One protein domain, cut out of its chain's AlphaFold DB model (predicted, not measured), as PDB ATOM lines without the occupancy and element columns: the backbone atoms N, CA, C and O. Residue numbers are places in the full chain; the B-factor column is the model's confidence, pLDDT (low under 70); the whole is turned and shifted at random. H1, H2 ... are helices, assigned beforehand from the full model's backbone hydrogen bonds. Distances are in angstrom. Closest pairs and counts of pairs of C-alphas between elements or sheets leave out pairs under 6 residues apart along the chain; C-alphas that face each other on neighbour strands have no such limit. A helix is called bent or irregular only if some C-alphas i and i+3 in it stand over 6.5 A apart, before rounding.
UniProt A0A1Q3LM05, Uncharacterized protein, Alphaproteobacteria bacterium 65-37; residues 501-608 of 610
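What this domain is: This is residues 501 to 608 of the 610 residues of an uncharacterized protein of Alphaproteobacteria bacterium 65-37 (UniProt A0A1Q3LM05). Kinked H3 and the shorter H1 lie side by side on one side of H4, which runs through the middle of the domain; H5 lies alongside H4, and H6 slants past on the side of H4 away from H3. H2 stands crosswise by H1 and H3, and a long loop, residues 564 to 578, reaches out past one end of H4 and returns to H5. The printed part has 108 residues, with six named helices, H1 to H6 in chain order, and no named strand: all helix. It is compact, with a radius of gyration of the C-alphas of 13.7 A and spans of 39 by 36 by 20 A.

How they stand to each other: Start at the hub, H3, residues 524 to 541, which has a kink of 65 degrees near residue 531 and is irregular, C-alphas 526 and 529 being 9.1 A apart. Its residues 534 to 541 touch H1, residues 501 to 510, closest at C-alphas 541 and 501, 5.4 A. Its residues 524 to 531 touch H2, residues 513 to 520, about perpendicular at 89 degrees, closest at C-alphas 524 and 518, 4.8 A. H3 forms a hairpin with H4, residues 550 to 563, closest at C-alphas 524 and 561, 5.6 A. H4 forms another with H5, residues 579 to 586, at a shallow tilt of 16 degrees, closest at C-alphas 559 and 582, 4.0 A. Residues 602 to 606 of H6, residues 596 to 607, touch H5, closest at C-alphas 602 and 586, 6.5 A. Every O i to N i+4 pair is within hydrogen-bond range in H1, H2, H4, H5 and H6; in H3, 9 of 14 are.

Where its parts are: Find C-alpha 524 at (144.633, 151.427, 105.131); H3 runs 19.7 A to C-alpha 541. H4 spans 20.1 A from C-alpha 550 at (148.352, 149.230, 118.981). H6 runs 16.6 A to C-alpha 607 at (161.849, 136.322, 103.892).

The domain as a whole: Look for the two farthest C-alphas at Ala 547 and Ala 572, 41.3 A apart. The link from H4 to H5 is long, and the printed part has no cut. Residue 572 alone is under 70 in pLDDT.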
ATOM      1  N   ALA A 501     146.639 160.374 126.138       94.69
ATOM      2  CA  ALA A 501     147.187 159.955 124.850       94.69
ATOM      3  C   ALA A 501     146.437 158.746 124.272       94.69
ATOM      4  O   ALA A 501     146.118 158.740 123.085       94.69
ATOM      5  N   GLU A 502     146.137 157.753 125.110       95.69
ATOM      6  CA  GLU A 502     145.372 156.565 124.720       95.69
ATOM      7  C   GLU A 502     143.949 156.925 124.304       95.69
ATOM      8  O   GLU A 502     143.510 156.492 123.243       95.69
ATOM      9  N   GLU A 503     143.267 157.779 125.070       95.56
ATOM     10  CA  GLU A 503     141.927 158.259 124.724       95.56
ATOM     11  C   GLU A 503     141.918 158.996 123.381       95.56
ATOM     12  O   GLU A 503     141.111 158.674 122.516       95.56
ATOM     13  N   LEU A 504     142.863 159.917 123.153       95.25
ATOM     14  CA  LEU A 504     142.956 160.657 121.889       95.25
ATOM     15  C   LEU A 504     143.199 159.747 120.677       95.25
ATOM     16  O   LEU A 504     142.692 160.038 119.592       95.25
ATOM     17  N   VAL A 505     143.979 158.672 120.829       95.81
ATOM     18  CA  VAL A 505     144.151 157.682 119.755       95.81
ATOM     19  C   VAL A 505     142.884 156.853 119.578       95.81
ATOM     20  O   VAL A 505     142.448 156.670 118.442       95.81
ATOM     21  N   ALA A 506     142.275 156.396 120.671       95.25
ATOM     22  CA  ALA A 506     141.062 155.589 120.646       95.25
ATOM     23  C   ALA A 506     139.916 156.313 119.925       95.25
ATOM     24  O   ALA A 506     139.420 155.805 118.921       95.25
ATOM     25  N   ILE A 507     139.577 157.538 120.344       93.62
ATOM     26  CA  ILE A 507     138.499 158.326 119.723       93.62
ATOM     27  C   ILE A 507     138.816 158.682 118.270       93.62
ATOM     28  O   ILE A 507     137.925 158.682 117.434       93.62
ATOM     29  N   SER A 508     140.094 158.890 117.915       94.31
ATOM     30  CA  SER A 508     140.457 159.148 116.513       94.31
ATOM     31  C   SER A 508     140.146 157.972 115.588       94.31
ATOM     32  O   SER A 508     139.930 158.181 114.402       94.31
ATOM     33  N   ILE A 509     140.125 156.749 116.128       94.06
ATOM     34  CA  ILE A 509     139.697 155.554 115.403       94.06
ATOM     35  C   ILE A 509     138.176 155.411 115.491       94.06
ATOM     36  O   ILE A 509     137.541 155.161 114.474       94.06
ATOM     37  N   TRP A 510     137.595 155.539 116.684       91.81
ATOM     38  CA  TRP A 510     136.181 155.239 116.927       91.81
ATOM     39  C   TRP A 510     135.213 156.263 116.329       91.81
ATOM     40  O   TRP A 510     134.123 155.877 115.923       91.81
ATOM     41  N   ASP A 511     135.623 157.523 116.195       90.81
ATOM     42  CA  ASP A 511     134.809 158.579 115.577       90.81
ATOM     43  C   ASP A 511     134.961 158.619 114.044       90.81
ATOM     44  O   ASP A 511     134.295 159.402 113.364       90.81
ATOM     45  N   ASP A 512     135.833 157.780 113.472       90.38
ATOM     46  CA  ASP A 512     136.057 157.676 112.030       90.38
ATOM     47  C   ASP A 512     135.727 156.258 111.532       90.38
ATOM     48  O   ASP A 512     136.544 155.330 111.545       90.38
ATOM     49  N   ASN A 513     134.505 156.101 111.018       84.81
ATOM     50  CA  ASN A 513     134.027 154.852 110.418       84.81
ATOM     51  C   ASN A 513     134.949 154.328 109.312       84.81
ATOM     52  O   ASN A 513     135.106 153.111 109.156       84.81
ATOM     53  N   ALA A 514     135.588 155.222 108.550       85.00
ATOM     54  CA  ALA A 514     136.506 154.826 107.496       85.00
ATOM     55  C   ALA A 514     137.796 154.233 108.072       85.00
ATOM     56  O   ALA A 514     138.303 153.259 107.512       85.00
ATOM     57  N   LEU A 515     138.289 154.741 109.208       91.12
ATOM     58  CA  LEU A 515     139.419 154.147 109.928       91.12
ATOM     59  C   LEU A 515     139.075 152.783 110.524       91.12
ATOM     60  O   LEU A 515     139.830 151.835 110.298       91.12
ATOM     61  N   MET A 516     137.941 152.640 111.215       89.25
ATOM     62  CA  MET A 516     137.503 151.328 111.716       89.25
ATOM     63  C   MET A 516     137.409 150.302 110.580       89.25
ATOM     64  O   MET A 516     137.971 149.206 110.670       89.25
ATOM     65  N   ARG A 517     136.797 150.686 109.452       84.44
ATOM     66  CA  ARG A 517     136.720 149.850 108.247       84.44
ATOM     67  C   ARG A 517     138.101 149.513 107.686       84.44
ATOM     68  O   ARG A 517     138.360 148.355 107.361       84.44
ATOM     69  N   ALA A 518     139.001 150.489 107.581       89.06
ATOM     70  CA  ALA A 518     140.353 150.286 107.069       89.06
ATOM     71  C   ALA A 518     141.157 149.298 107.932       89.06
ATOM     72  O   ALA A 518     141.843 148.424 107.395       89.06
ATOM     73  N   ILE A 519     141.035 149.388 109.260       91.31
ATOM     74  CA  ILE A 519     141.674 148.458 110.198       91.31
ATOM     75  C   ILE A 519     141.077 147.052 110.045       91.31
ATOM     76  O   ILE A 519     141.835 146.088 109.904       91.31
ATOM     77  N   TYR A 520     139.745 146.922 110.016       85.31
ATOM     78  CA  TYR A 520     139.080 145.622 109.873       85.31
ATOM     79  C   TYR A 520     139.440 144.921 108.562       85.31
ATOM     80  O   TYR A 520     139.906 143.781 108.564       85.31
ATOM     81  N   CYS A 521     139.270 145.622 107.436       83.81
ATOM     82  CA  CYS A 521     139.592 145.112 106.105       83.81
ATOM     83  C   CYS A 521     141.102 144.917 105.905       83.81
ATOM     84  O   CYS A 521     141.518 144.415 104.862       83.81
ATOM     85  N   ARG A 522     141.922 145.336 106.881       88.81
ATOM     86  CA  ARG A 522     143.385 145.376 106.817       88.81
ATOM     87  C   ARG A 522     143.881 146.109 105.570       88.81
ATOM     88  O   ARG A 522     144.886 145.729 104.970       88.81
ATOM     89  N   GLN A 523     143.154 147.157 105.195       90.25
ATOM     90  CA  GLN A 523     143.369 147.936 103.988       90.25
ATOM     91  C   GLN A 523     143.356 149.439 104.328       90.25
ATOM     92  O   GLN A 523     142.314 150.087 104.219       90.25
ATOM     93  N   PRO A 524     144.503 150.019 104.734       91.69
ATOM     94  CA  PRO A 524     144.633 151.427 105.131       91.69
ATOM     95  C   PRO A 524     144.232 152.412 104.027       91.69
ATOM     96  O   PRO A 524     143.804 153.528 104.302       91.69
ATOM     97  N   LEU A 525     144.358 151.999 102.763       90.44
ATOM     98  CA  LEU A 525     144.123 152.850 101.600       90.44
ATOM     99  C   LEU A 525     142.636 153.160 101.366       90.44
ATOM    100  O   LEU A 525     142.331 154.074 100.604       90.44
ATOM    101  N   VAL A 526     141.727 152.448 102.050       87.00
ATOM    102  CA  VAL A 526     140.290 152.783 102.125       87.00
ATOM    103  C   VAL A 526     140.071 154.158 102.766       87.00
ATOM    104  O   VAL A 526     139.113 154.841 102.425       87.00
ATOM    105  N   ALA A 527     140.958 154.567 103.674       89.75
ATOM    106  CA  ALA A 527     140.854 155.808 104.434       89.75
ATOM    107  C   ALA A 527     142.206 156.532 104.471       89.75
ATOM    108  O   ALA A 527     142.650 156.938 105.538       89.75
ATOM    109  N   LEU A 528     142.892 156.640 103.322       90.88
ATOM    110  CA  LEU A 528     144.304 157.043 103.252       90.88
ATOM    111  C   LEU A 528     144.623 158.306 104.069       90.88
ATOM    112  O   LEU A 528     145.540 158.266 104.885       90.88
ATOM    113  N   ASP A 529     143.862 159.385 103.896       91.19
ATOM    114  CA  ASP A 529     144.148 160.665 104.556       91.19
ATOM    115  C   ASP A 529     143.961 160.577 106.078       91.19
ATOM    116  O   ASP A 529     144.823 160.996 106.856       91.19
ATOM    117  N   SER A 530     142.861 159.973 106.537       93.88
ATOM    118  CA  SER A 530     142.647 159.701 107.963       93.88
ATOM    119  C   SER A 530     143.689 158.734 108.525       93.88
ATOM    120  O   SER A 530     144.171 158.927 109.639       93.88
ATOM    121  N   TRP A 531     144.098 157.731 107.748       94.69
ATOM    122  CA  TRP A 531     145.120 156.763 108.130       94.69
ATOM    123  C   TRP A 531     146.484 157.419 108.313       94.69
ATOM    124  O   TRP A 531     147.185 157.129 109.282       94.69
ATOM    125  N   GLN A 532     146.866 158.318 107.404       92.06
ATOM    126  CA  GLN A 532     148.106 159.081 107.517       92.06
ATOM    127  C   GLN A 532     148.089 159.957 108.764       92.06
ATOM    128  O   GLN A 532     149.017 159.858 109.561       92.06
ATOM    129  N   ARG A 533     147.004 160.700 109.015       93.50
ATOM    130  CA  ARG A 533     146.859 161.485 110.254       93.50
ATOM    131  C   ARG A 533     146.954 160.614 111.508       93.50
ATOM    132  O   ARG A 533     147.687 160.953 112.435       93.50
ATOM    133  N   LEU A 534     146.283 159.460 111.535       94.62
ATOM    134  CA  LEU A 534     146.368 158.511 112.648       94.62
ATOM    135  C   LEU A 534     147.821 158.069 112.890       94.62
ATOM    136  O   LEU A 534     148.331 158.184 114.006       94.62
ATOM    137  N   VAL A 535     148.500 157.579 111.852       88.50
ATOM    138  CA  VAL A 535     149.841 156.992 111.980       88.50
ATOM    139  C   VAL A 535     150.928 158.041 112.227       88.50
ATOM    140  O   VAL A 535     151.831 157.787 113.022       88.50
ATOM    141  N   GLU A 536     150.858 159.198 111.572       81.25
ATOM    142  CA  GLU A 536     151.889 160.241 111.628       81.25
ATOM    143  C   GLU A 536     151.706 161.166 112.842       81.25
ATOM    144  O   GLU A 536     152.685 161.527 113.499       81.25
ATOM    145  N   GLU A 537     150.465 161.512 113.201       86.62
ATOM    146  CA  GLU A 537     150.206 162.510 114.245       86.62
ATOM    147  C   GLU A 537     149.789 161.911 115.582       86.62
ATOM    148  O   GLU A 537     150.183 162.441 116.627       86.62
ATOM    149  N   LYS A 538     148.967 160.853 115.567       90.94
ATOM    150  CA  LYS A 538     148.307 160.338 116.776       90.94
ATOM    151  C   LYS A 538     149.076 159.187 117.409       90.94
ATOM    152  O   LYS A 538     149.276 159.197 118.619       90.94
ATOM    153  N   LEU A 539     149.608 158.243 116.628       91.06
ATOM    154  CA  LEU A 539     150.352 157.105 117.193       91.06
ATOM    155  C   LEU A 539     151.643 157.497 117.913       91.06
ATOM    156  O   LEU A 539     152.075 156.768 118.805       91.06
ATOM    157  N   ARG A 540     152.238 158.647 117.581       89.62
ATOM    158  CA  ARG A 540     153.383 159.206 118.320       89.62
ATOM    159  C   ARG A 540     153.032 159.671 119.739       89.62
ATOM    160  O   ARG A 540     153.943 159.883 120.527       89.62
ATOM    161  N   LEU A 541     151.744 159.856 120.052       90.81
ATOM    162  CA  LEU A 541     151.286 160.228 121.394       90.81
ATOM    163  C   LEU A 541     151.368 159.047 122.361       90.81
ATOM    164  O   LEU A 541     151.554 159.252 123.557       90.81
ATOM    165  N   LEU A 542     151.213 157.820 121.854       92.62
ATOM    166  CA  LEU A 542     151.299 156.626 122.686       92.62
ATOM    167  C   LEU A 542     152.746 156.413 123.146       92.62
ATOM    168  O   LEU A 542     153.666 156.571 122.332       92.62
ATOM    169  N   PRO A 543     152.967 155.985 124.400       88.44
ATOM    170  CA  PRO A 543     154.291 155.588 124.859       88.44
ATOM    171  C   PRO A 543     154.814 154.388 124.055       88.44
ATOM    172  O   PRO A 543     154.057 153.663 123.400       88.44
ATOM    173  N   ASP A 544     156.129 154.191 124.056       84.88
ATOM    174  CA  ASP A 544     156.729 152.939 123.591       84.88
ATOM    175  C   ASP A 544     156.609 151.907 124.713       84.88
ATOM    176  O   ASP A 544     157.500 151.729 125.537       84.88
ATOM    177  N   ASP A 545     155.439 151.276 124.768       84.88
ATOM    178  CA  ASP A 545     155.127 150.189 125.684       84.88
ATOM    179  C   ASP A 545     155.016 148.883 124.893       84.88
ATOM    180  O   ASP A 545     154.094 148.706 124.096       84.88
ATOM    181  N   GLY A 546     155.948 147.957 125.130       80.62
ATOM    182  CA  GLY A 546     155.950 146.636 124.494       80.62
ATOM    183  C   GLY A 546     154.758 145.756 124.893       80.62
ATOM    184  O   GLY A 546     154.530 144.726 124.260       80.62
ATOM    185  N   ALA A 547     153.993 146.141 125.922       87.38
ATOM    186  CA  ALA A 547     152.717 145.522 126.245       87.38
ATOM    187  C   ALA A 547     151.549 146.105 125.433       87.38
ATOM    188  O   ALA A 547     150.530 145.431 125.326       87.38
ATOM    189  N   ASN A 548     151.657 147.301 124.844       94.19
ATOM    190  CA  ASN A 548     150.605 147.899 124.018       94.19
ATOM    191  C   ASN A 548     150.802 147.547 122.535       94.19
ATOM    192  O   ASN A 548     151.648 148.096 121.828       94.19
ATOM    193  N   THR A 549     149.944 146.672 122.017       95.25
ATOM    194  CA  THR A 549     150.051 146.153 120.647       95.25
ATOM    195  C   THR A 549     149.542 147.109 119.557       95.25
ATOM    196  O   THR A 549     149.700 146.818 118.367       95.25
ATOM    197  N   THR A 550     148.985 148.274 119.917       95.38
ATOM    198  CA  THR A 550     148.352 149.230 118.981       95.38
ATOM    199  C   THR A 550     149.275 149.643 117.840       95.38
ATOM    200  O   THR A 550     148.918 149.498 116.667       95.38
ATOM    201  N   LYS A 551     150.489 150.119 118.157       94.44
ATOM    202  CA  LYS A 551     151.460 150.552 117.137       94.44
ATOM    203  C   LYS A 551     151.828 149.396 116.208       94.44
ATOM    204  O   LYS A 551     151.783 149.559 114.989       94.44
ATOM    205  N   SER A 552     152.170 148.236 116.772       94.31
ATOM    206  CA  SER A 552     152.582 147.053 116.011       94.31
ATOM    207  C   SER A 552     151.483 146.566 115.072       94.31
ATOM    208  O   SER A 552     151.750 146.315 113.895       94.31
ATOM    209  N   TYR A 553     150.238 146.495 115.546       95.44
ATOM    210  CA  TYR A 553     149.125 146.053 114.715       95.44
ATOM    211  C   TYR A 553     148.809 147.040 113.588       95.44
ATOM    212  O   TYR A 553     148.679 146.632 112.433       95.44
ATOM    213  N   LEU A 554     148.742 148.342 113.875       95.31
ATOM    214  CA  LEU A 554     148.458 149.339 112.841       95.31
ATOM    215  C   LEU A 554     149.587 149.414 111.808       95.31
ATOM    216  O   LEU A 554     149.322 149.518 110.616       95.31
ATOM    217  N   ARG A 555     150.852 149.254 112.210       93.94
ATOM    218  CA  ARG A 555     151.972 149.113 111.261       93.94
ATOM    219  C   ARG A 555     151.848 147.854 110.405       93.94
ATOM    220  O   ARG A 555     152.124 147.909 109.209       93.94
ATOM    221  N   TYR A 556     151.396 146.739 110.975       95.06
ATOM    222  CA  TYR A 556     151.111 145.526 110.210       95.06
ATOM    223  C   TYR A 556     150.004 145.753 109.169       95.06
ATOM    224  O   TYR A 556     150.182 145.397 108.005       95.06
ATOM    225  N   VAL A 557     148.903 146.413 109.540       94.38
ATOM    226  CA  VAL A 557     147.836 146.789 108.595       94.38
ATOM    227  C   VAL A 557     148.358 147.744 107.517       94.38
ATOM    228  O   VAL A 557     148.110 147.524 106.332       94.38
ATOM    229  N   ALA A 558     149.149 148.751 107.904       93.88
ATOM    230  CA  ALA A 558     149.797 149.665 106.969       93.88
ATOM    231  C   ALA A 558     150.629 148.892 105.937       93.88
ATOM    232  O   ALA A 558     150.524 149.139 104.738       93.88
ATOM    233  N   ALA A 559     151.422 147.920 106.394       93.88
ATOM    234  CA  ALA A 559     152.211 147.079 105.513       93.88
ATOM    235  C   ALA A 559     151.355 146.294 104.516       93.88
ATOM    236  O   ALA A 559     151.668 146.322 103.328       93.88
ATOM    237  N   LEU A 560     150.294 145.623 104.977       91.50
ATOM    238  CA  LEU A 560     149.415 144.833 104.108       91.50
ATOM    239  C   LEU A 560     148.821 145.679 102.975       91.50
ATOM    240  O   LEU A 560     148.893 145.264 101.821       91.50
ATOM    241  N   GLY A 561     148.349 146.892 103.277       89.62
ATOM    242  CA  GLY A 561     147.798 147.785 102.255       89.62
ATOM    243  C   GLY A 561     148.775 148.162 101.148       89.62
ATOM    244  O   GLY A 561     148.381 148.294  99.996       89.62
ATOM    245  N   TRP A 562     150.062 148.301 101.476       91.75
ATOM    246  CA  TRP A 562     151.105 148.607 100.493       91.75
ATOM    247  C   TRP A 562     151.700 147.361  99.820       91.75
ATOM    248  O   TRP A 562     152.493 147.512  98.888       91.75
ATOM    249  N   MET A 563     151.369 146.146 100.269       89.38
ATOM    250  CA  MET A 563     151.840 144.903  99.641       89.38
ATOM    251  C   MET A 563     151.033 144.518  98.405       89.38
ATOM    252  O   MET A 563     151.571 143.865  97.512       89.38
ATOM    253  N   GLU A 564     149.763 144.907  98.357       83.62
ATOM    254  CA  GLU A 564     148.823 144.497  97.318       83.62
ATOM    255  C   GLU A 564     148.295 145.711  96.552       83.62
ATOM    256  O   GLU A 564     148.435 146.861  96.970       83.62
ATOM    257  N   ARG A 565     147.742 145.457  95.365       86.44
ATOM    258  CA  ARG A 565     147.054 146.493  94.597       86.44
ATOM    259  C   ARG A 565     145.771 146.845  95.342       86.44
ATOM    260  O   ARG A 565     145.043 145.944  95.740       86.44
ATOM    261  N   PHE A 566     145.455 148.129  95.439       85.81
ATOM    262  CA  PHE A 566     144.149 148.575  95.914       85.81
ATOM    263  C   PHE A 566     143.623 149.672  95.008       85.81
ATOM    264  O   PHE A 566     144.317 150.655  94.752       85.81
ATOM    265  N   ALA A 567     142.405 149.523  94.513       82.94
ATOM    266  CA  ALA A 567     141.824 150.496  93.605       82.94
ATOM    267  C   ALA A 567     140.455 150.918  94.139       82.94
ATOM    268  O   ALA A 567     139.494 150.235  93.862       82.94
ATOM    269  N   PRO A 568     140.297 151.985  94.928       79.06
ATOM    270  CA  PRO A 568     138.954 152.406  95.320       79.06
ATOM    271  C   PRO A 568     138.184 152.904  94.086       79.06
ATOM    272  O   PRO A 568     138.765 153.583  93.239       79.06
ATOM    273  N   ALA A 569     136.890 152.596  93.996       75.31
ATOM    274  CA  ALA A 569     136.050 152.912  92.834       75.31
ATOM    275  C   ALA A 569     135.991 154.420  92.524       75.31
ATOM    276  O   ALA A 569     135.934 154.826  91.369       75.31
ATOM    277  N   ALA A 570     136.082 155.264  93.556       72.50
ATOM    278  CA  ALA A 570     136.075 156.722  93.425       72.50
ATOM    279  C   ALA A 570     137.366 157.314  92.815       72.50
ATOM    280  O   ALA A 570     137.464 158.527  92.638       72.50
ATOM    281  N   ARG A 571     138.387 156.495  92.521       70.88
ATOM    282  CA  ARG A 571     139.696 156.955  92.045       70.88
ATOM    283  C   ARG A 571     140.027 156.349  90.683       70.88
ATOM    284  O   ARG A 571     140.054 155.136  90.527       70.88
ATOM    285  N   ALA A 572     140.405 157.202  89.728       63.72
ATOM    286  CA  ALA A 572     140.772 156.774  88.373       63.72
ATOM    287  C   ALA A 572     141.999 155.838  88.330       63.72
ATOM    288  O   ALA A 572     142.073 154.936  87.503       63.72
ATOM    289  N   ALA A 573     142.971 156.037  89.228       74.50
ATOM    290  CA  ALA A 573     144.198 155.245  89.273       74.50
ATOM    291  C   ALA A 573     144.295 154.404  90.550       74.50
ATOM    292  O   ALA A 573     144.289 154.946  91.660       74.50
ATOM    293  N   ALA A 574     144.493 153.096  90.378       81.06
ATOM    294  CA  ALA A 574     144.800 152.176  91.465       81.06
ATOM    295  C   ALA A 574     146.072 152.591  92.222       81.06
ATOM    296  O   ALA A 574     147.077 152.987  91.623       81.06
ATOM    297  N   TYR A 575     146.065 152.413  93.539       85.25
ATOM    298  CA  TYR A 575     147.294 152.395  94.315       85.25
ATOM    299  C   TYR A 575     148.095 151.155  93.930       85.25
ATOM    300  O   TYR A 575     147.641 150.012  94.057       85.25
ATOM    301  N   ARG A 576     149.304 151.398  93.426       87.75
ATOM    302  CA  ARG A 576     150.245 150.332  93.099       87.75
ATOM    303  C   ARG A 576     150.906 149.817  94.378       87.75
ATOM    304  O   ARG A 576     151.200 150.630  95.261       87.75
ATOM    305  N   PRO A 577     151.217 148.511  94.449       89.81
ATOM    306  CA  PRO A 577     152.027 147.971  95.529       89.81
ATOM    307  C   PRO A 577     153.315 148.784  95.715       89.81
ATOM    308  O   PRO A 577     154.057 149.030  94.762       89.81
ATOM    309  N   ASN A 578     153.609 149.172  96.953       93.56
ATOM    310  CA  ASN A 578     154.856 149.818  97.340       93.56
ATOM    311  C   ASN A 578     155.579 148.940  98.360       93.56
ATOM    312  O   ASN A 578     155.545 149.172  99.571       93.56
ATOM    313  N   ARG A 579     156.280 147.926  97.847       92.31
ATOM    314  CA  ARG A 579     156.983 146.935  98.670       92.31
ATOM    315  C   ARG A 579     158.025 147.566  99.596       92.31
ATOM    316  O   ARG A 579     158.202 147.093 100.711       92.31
ATOM    317  N   ARG A 580     158.697 148.647  99.177       93.62
ATOM    318  CA  ARG A 580     159.661 149.364 100.035       93.62
ATOM    319  C   ARG A 580     158.963 149.952 101.260       93.62
ATOM    320  O   ARG A 580     159.438 149.745 102.373       93.62
ATOM    321  N   LYS A 581     157.838 150.645 101.057       93.19
ATOM    322  CA  LYS A 581     157.026 151.214 102.141       93.19
ATOM    323  C   LYS A 581     156.436 150.117 103.029       93.19
ATOM    324  O   LYS A 581     156.535 150.206 104.249       93.19
ATOM    325  N   ALA A 582     155.923 149.042 102.434       93.00
ATOM    326  CA  ALA A 582     155.403 147.899 103.174       93.00
ATOM    327  C   ALA A 582     156.467 147.240 104.072       93.00
ATOM    328  O   ALA A 582     156.235 147.036 105.261       93.00
ATOM    329  N   LEU A 583     157.659 146.961 103.532       94.06
ATOM    330  CA  LEU A 583     158.769 146.373 104.290       94.06
ATOM    331  C   LEU A 583     159.282 147.307 105.392       94.06
ATOM    332  O   LEU A 583     159.689 146.821 106.446       94.06
ATOM    333  N   ALA A 584     159.258 148.627 105.177       93.50
ATOM    334  CA  ALA A 584     159.609 149.598 106.212       93.50
ATOM    335  C   ALA A 584     158.661 149.495 107.416       93.50
ATOM    336  O   ALA A 584     159.130 149.424 108.547       93.50
ATOM    337  N   HIS A 585     157.349 149.385 107.176       93.69
ATOM    338  CA  HIS A 585     156.385 149.135 108.246       93.69
ATOM    339  C   HIS A 585     156.600 147.765 108.909       93.69
ATOM    340  O   HIS A 585     156.718 147.710 110.132       93.69
ATOM    341  N   LEU A 586     156.737 146.676 108.134       93.81
ATOM    342  CA  LEU A 586     156.904 145.312 108.675       93.81
ATOM    343  C   LEU A 586     158.106 145.165 109.609       93.81
ATOM    344  O   LEU A 586     158.016 144.450 110.599       93.81
ATOM    345  N   ARG A 587     159.223 145.843 109.323       94.12
ATOM    346  CA  ARG A 587     160.432 145.798 110.166       94.12
ATOM    347  C   ARG A 587     160.235 146.393 111.560       94.12
ATOM    348  O   ARG A 587     161.047 146.137 112.435       94.12
ATOM    349  N   THR A 588     159.184 147.187 111.743       92.06
ATOM    350  CA  THR A 588     158.843 147.854 113.009       92.06
ATOM    351  C   THR A 588     157.655 147.204 113.723       92.06
ATOM    352  O   THR A 588     157.136 147.769 114.687       92.06
ATOM    353  N   VAL A 589     157.180 146.060 113.216       93.19
ATOM    354  CA  VAL A 589     156.120 145.269 113.842       93.19
ATOM    355  C   VAL A 589     156.749 144.353 114.879       93.19
ATOM    356  O   VAL A 589     157.539 143.475 114.537       93.19
ATOM    357  N   GLU A 590     156.342 144.514 116.134       92.12
ATOM    358  CA  GLU A 590     156.628 143.553 117.195       92.12
ATOM    359  C   GLU A 590     155.427 142.610 117.322       92.12
ATOM    360  O   GLU A 590     154.361 143.037 117.767       92.12
ATOM    361  N   PRO A 591     155.541 141.339 116.900       88.56
ATOM    362  CA  PRO A 591     154.393 140.442 116.817       88.56
ATOM    363  C   PRO A 591     154.018 139.796 118.160       88.56
ATOM    364  O   PRO A 591     153.173 138.902 118.196       88.56
ATOM    365  N   ARG A 592     154.665 140.202 119.259       89.50
ATOM    366  CA  ARG A 592     154.341 139.725 120.603       89.50
ATOM    367  C   ARG A 592     152.890 140.091 120.930       89.50
ATOM    368  O   ARG A 592     152.455 141.197 120.637       89.50
ATOM    369  N   ASP A 593     152.151 139.138 121.491       89.69
ATOM    370  CA  ASP A 593     150.742 139.278 121.886       89.69
ATOM    371  C   ASP A 593     149.760 139.630 120.740       89.69
ATOM    372  O   ASP A 593     148.574 139.866 120.977       89.69
ATOM    373  N   LEU A 594     150.224 139.576 119.482       94.38
ATOM    374  CA  LEU A 594     149.394 139.580 118.276       94.38
ATOM    375  C   LEU A 594     149.055 138.142 117.837       94.38
ATOM    376  O   LEU A 594     149.746 137.194 118.221       94.38
ATOM    377  N   PRO A 595     148.012 137.948 117.002       95.62
ATOM    378  CA  PRO A 595     147.659 136.624 116.488       95.62
ATOM    379  C   PRO A 595     148.844 135.923 115.814       95.62
ATOM    380  O   PRO A 595     149.597 136.557 115.070       95.62
ATOM    381  N   GLN A 596     148.961 134.599 115.956       93.38
ATOM    382  CA  GLN A 596     150.054 133.821 115.347       93.38
ATOM    383  C   GLN A 596     150.137 134.009 113.825       93.38
ATOM    384  O   GLN A 596     151.222 133.977 113.234       93.38
ATOM    385  N   GLY A 597     148.990 134.248 113.181       90.31
ATOM    386  CA  GLY A 597     148.917 134.577 111.759       90.31
ATOM    387  C   GLY A 597     149.682 135.851 111.379       90.31
ATOM    388  O   GLY A 597     150.239 135.902 110.284       90.31
ATOM    389  N   VAL A 598     149.761 136.845 112.273       92.44
ATOM    390  CA  VAL A 598     150.546 138.073 112.069       92.44
ATOM    391  C   VAL A 598     152.031 137.742 112.056       92.44
ATOM    392  O   VAL A 598     152.710 138.081 111.089       92.44
ATOM    393  N   SER A 599     152.527 137.021 113.065       91.25
ATOM    394  CA  SER A 599     153.938 136.621 113.171       91.25
ATOM    395  C   SER A 599     154.378 135.810 111.957       91.25
ATOM    396  O   SER A 599     155.381 136.131 111.316       91.25
ATOM    397  N   ARG A 600     153.579 134.798 111.585       91.88
ATOM    398  CA  ARG A 600     153.835 133.956 110.411       91.88
ATOM    399  C   ARG A 600     153.888 134.794 109.136       91.88
ATOM    400  O   ARG A 600     154.846 134.690 108.374       91.88
ATOM    401  N   ARG A 601     152.891 135.658 108.923       90.06
ATOM    402  CA  ARG A 601     152.814 136.490 107.718       90.06
ATOM    403  C   ARG A 601     153.947 137.513 107.651       90.06
ATOM    404  O   ARG A 601     154.494 137.718 106.574       90.06
ATOM    405  N   CYS A 602     154.335 138.121 108.771       90.62
ATOM    406  CA  CYS A 602     155.499 139.010 108.818       90.62
ATOM    407  C   CYS A 602     156.769 138.260 108.392       90.62
ATOM    408  O   CYS A 602     157.493 138.739 107.521       90.62
ATOM    409  N   GLY A 603     156.988 137.054 108.931       90.06
ATOM    410  CA  GLY A 603     158.097 136.180 108.543       90.06
ATOM    411  C   GLY A 603     158.100 135.855 107.047       90.06
ATOM    412  O   GLY A 603     159.102 136.087 106.375       90.06
ATOM    413  N   GLU A 604     156.974 135.400 106.491       90.50
ATOM    414  CA  GLU A 604     156.817 135.128 105.051       90.50
ATOM    415  C   GLU A 604     157.145 136.351 104.173       90.50
ATOM    416  O   GLU A 604     157.861 136.240 103.177       90.50
ATOM    417  N   LEU A 605     156.627 137.533 104.524       88.62
ATOM    418  CA  LEU A 605     156.783 138.741 103.705       88.62
ATOM    419  C   LEU A 605     158.195 139.338 103.793       88.62
ATOM    420  O   LEU A 605     158.677 139.893 102.804       88.62
ATOM    421  N   LEU A 606     158.865 139.201 104.942       89.50
ATOM    422  CA  LEU A 606     160.254 139.630 105.131       89.50
ATOM    423  C   LEU A 606     161.260 138.659 104.487       89.50
ATOM    424  O   LEU A 606     162.325 139.097 104.054       89.50
ATOM    425  N   THR A 607     160.935 137.362 104.406       85.88
ATOM    426  CA  THR A 607     161.849 136.322 103.892       85.88
ATOM    427  C   THR A 607     161.743 136.067 102.396       85.88
ATOM    428  O   THR A 607     162.720 135.592 101.817       85.88
ATOM    429  N   LYS A 608     160.620 136.401 101.738       76.00
ATOM    430  CA  LYS A 608     160.505 136.350 100.270       76.00
ATOM    431  C   LYS A 608     161.595 137.230  99.634       76.00
ATOM    432  O   LYS A 608     161.419 138.438  99.490       76.00
TER     433      LYS A 608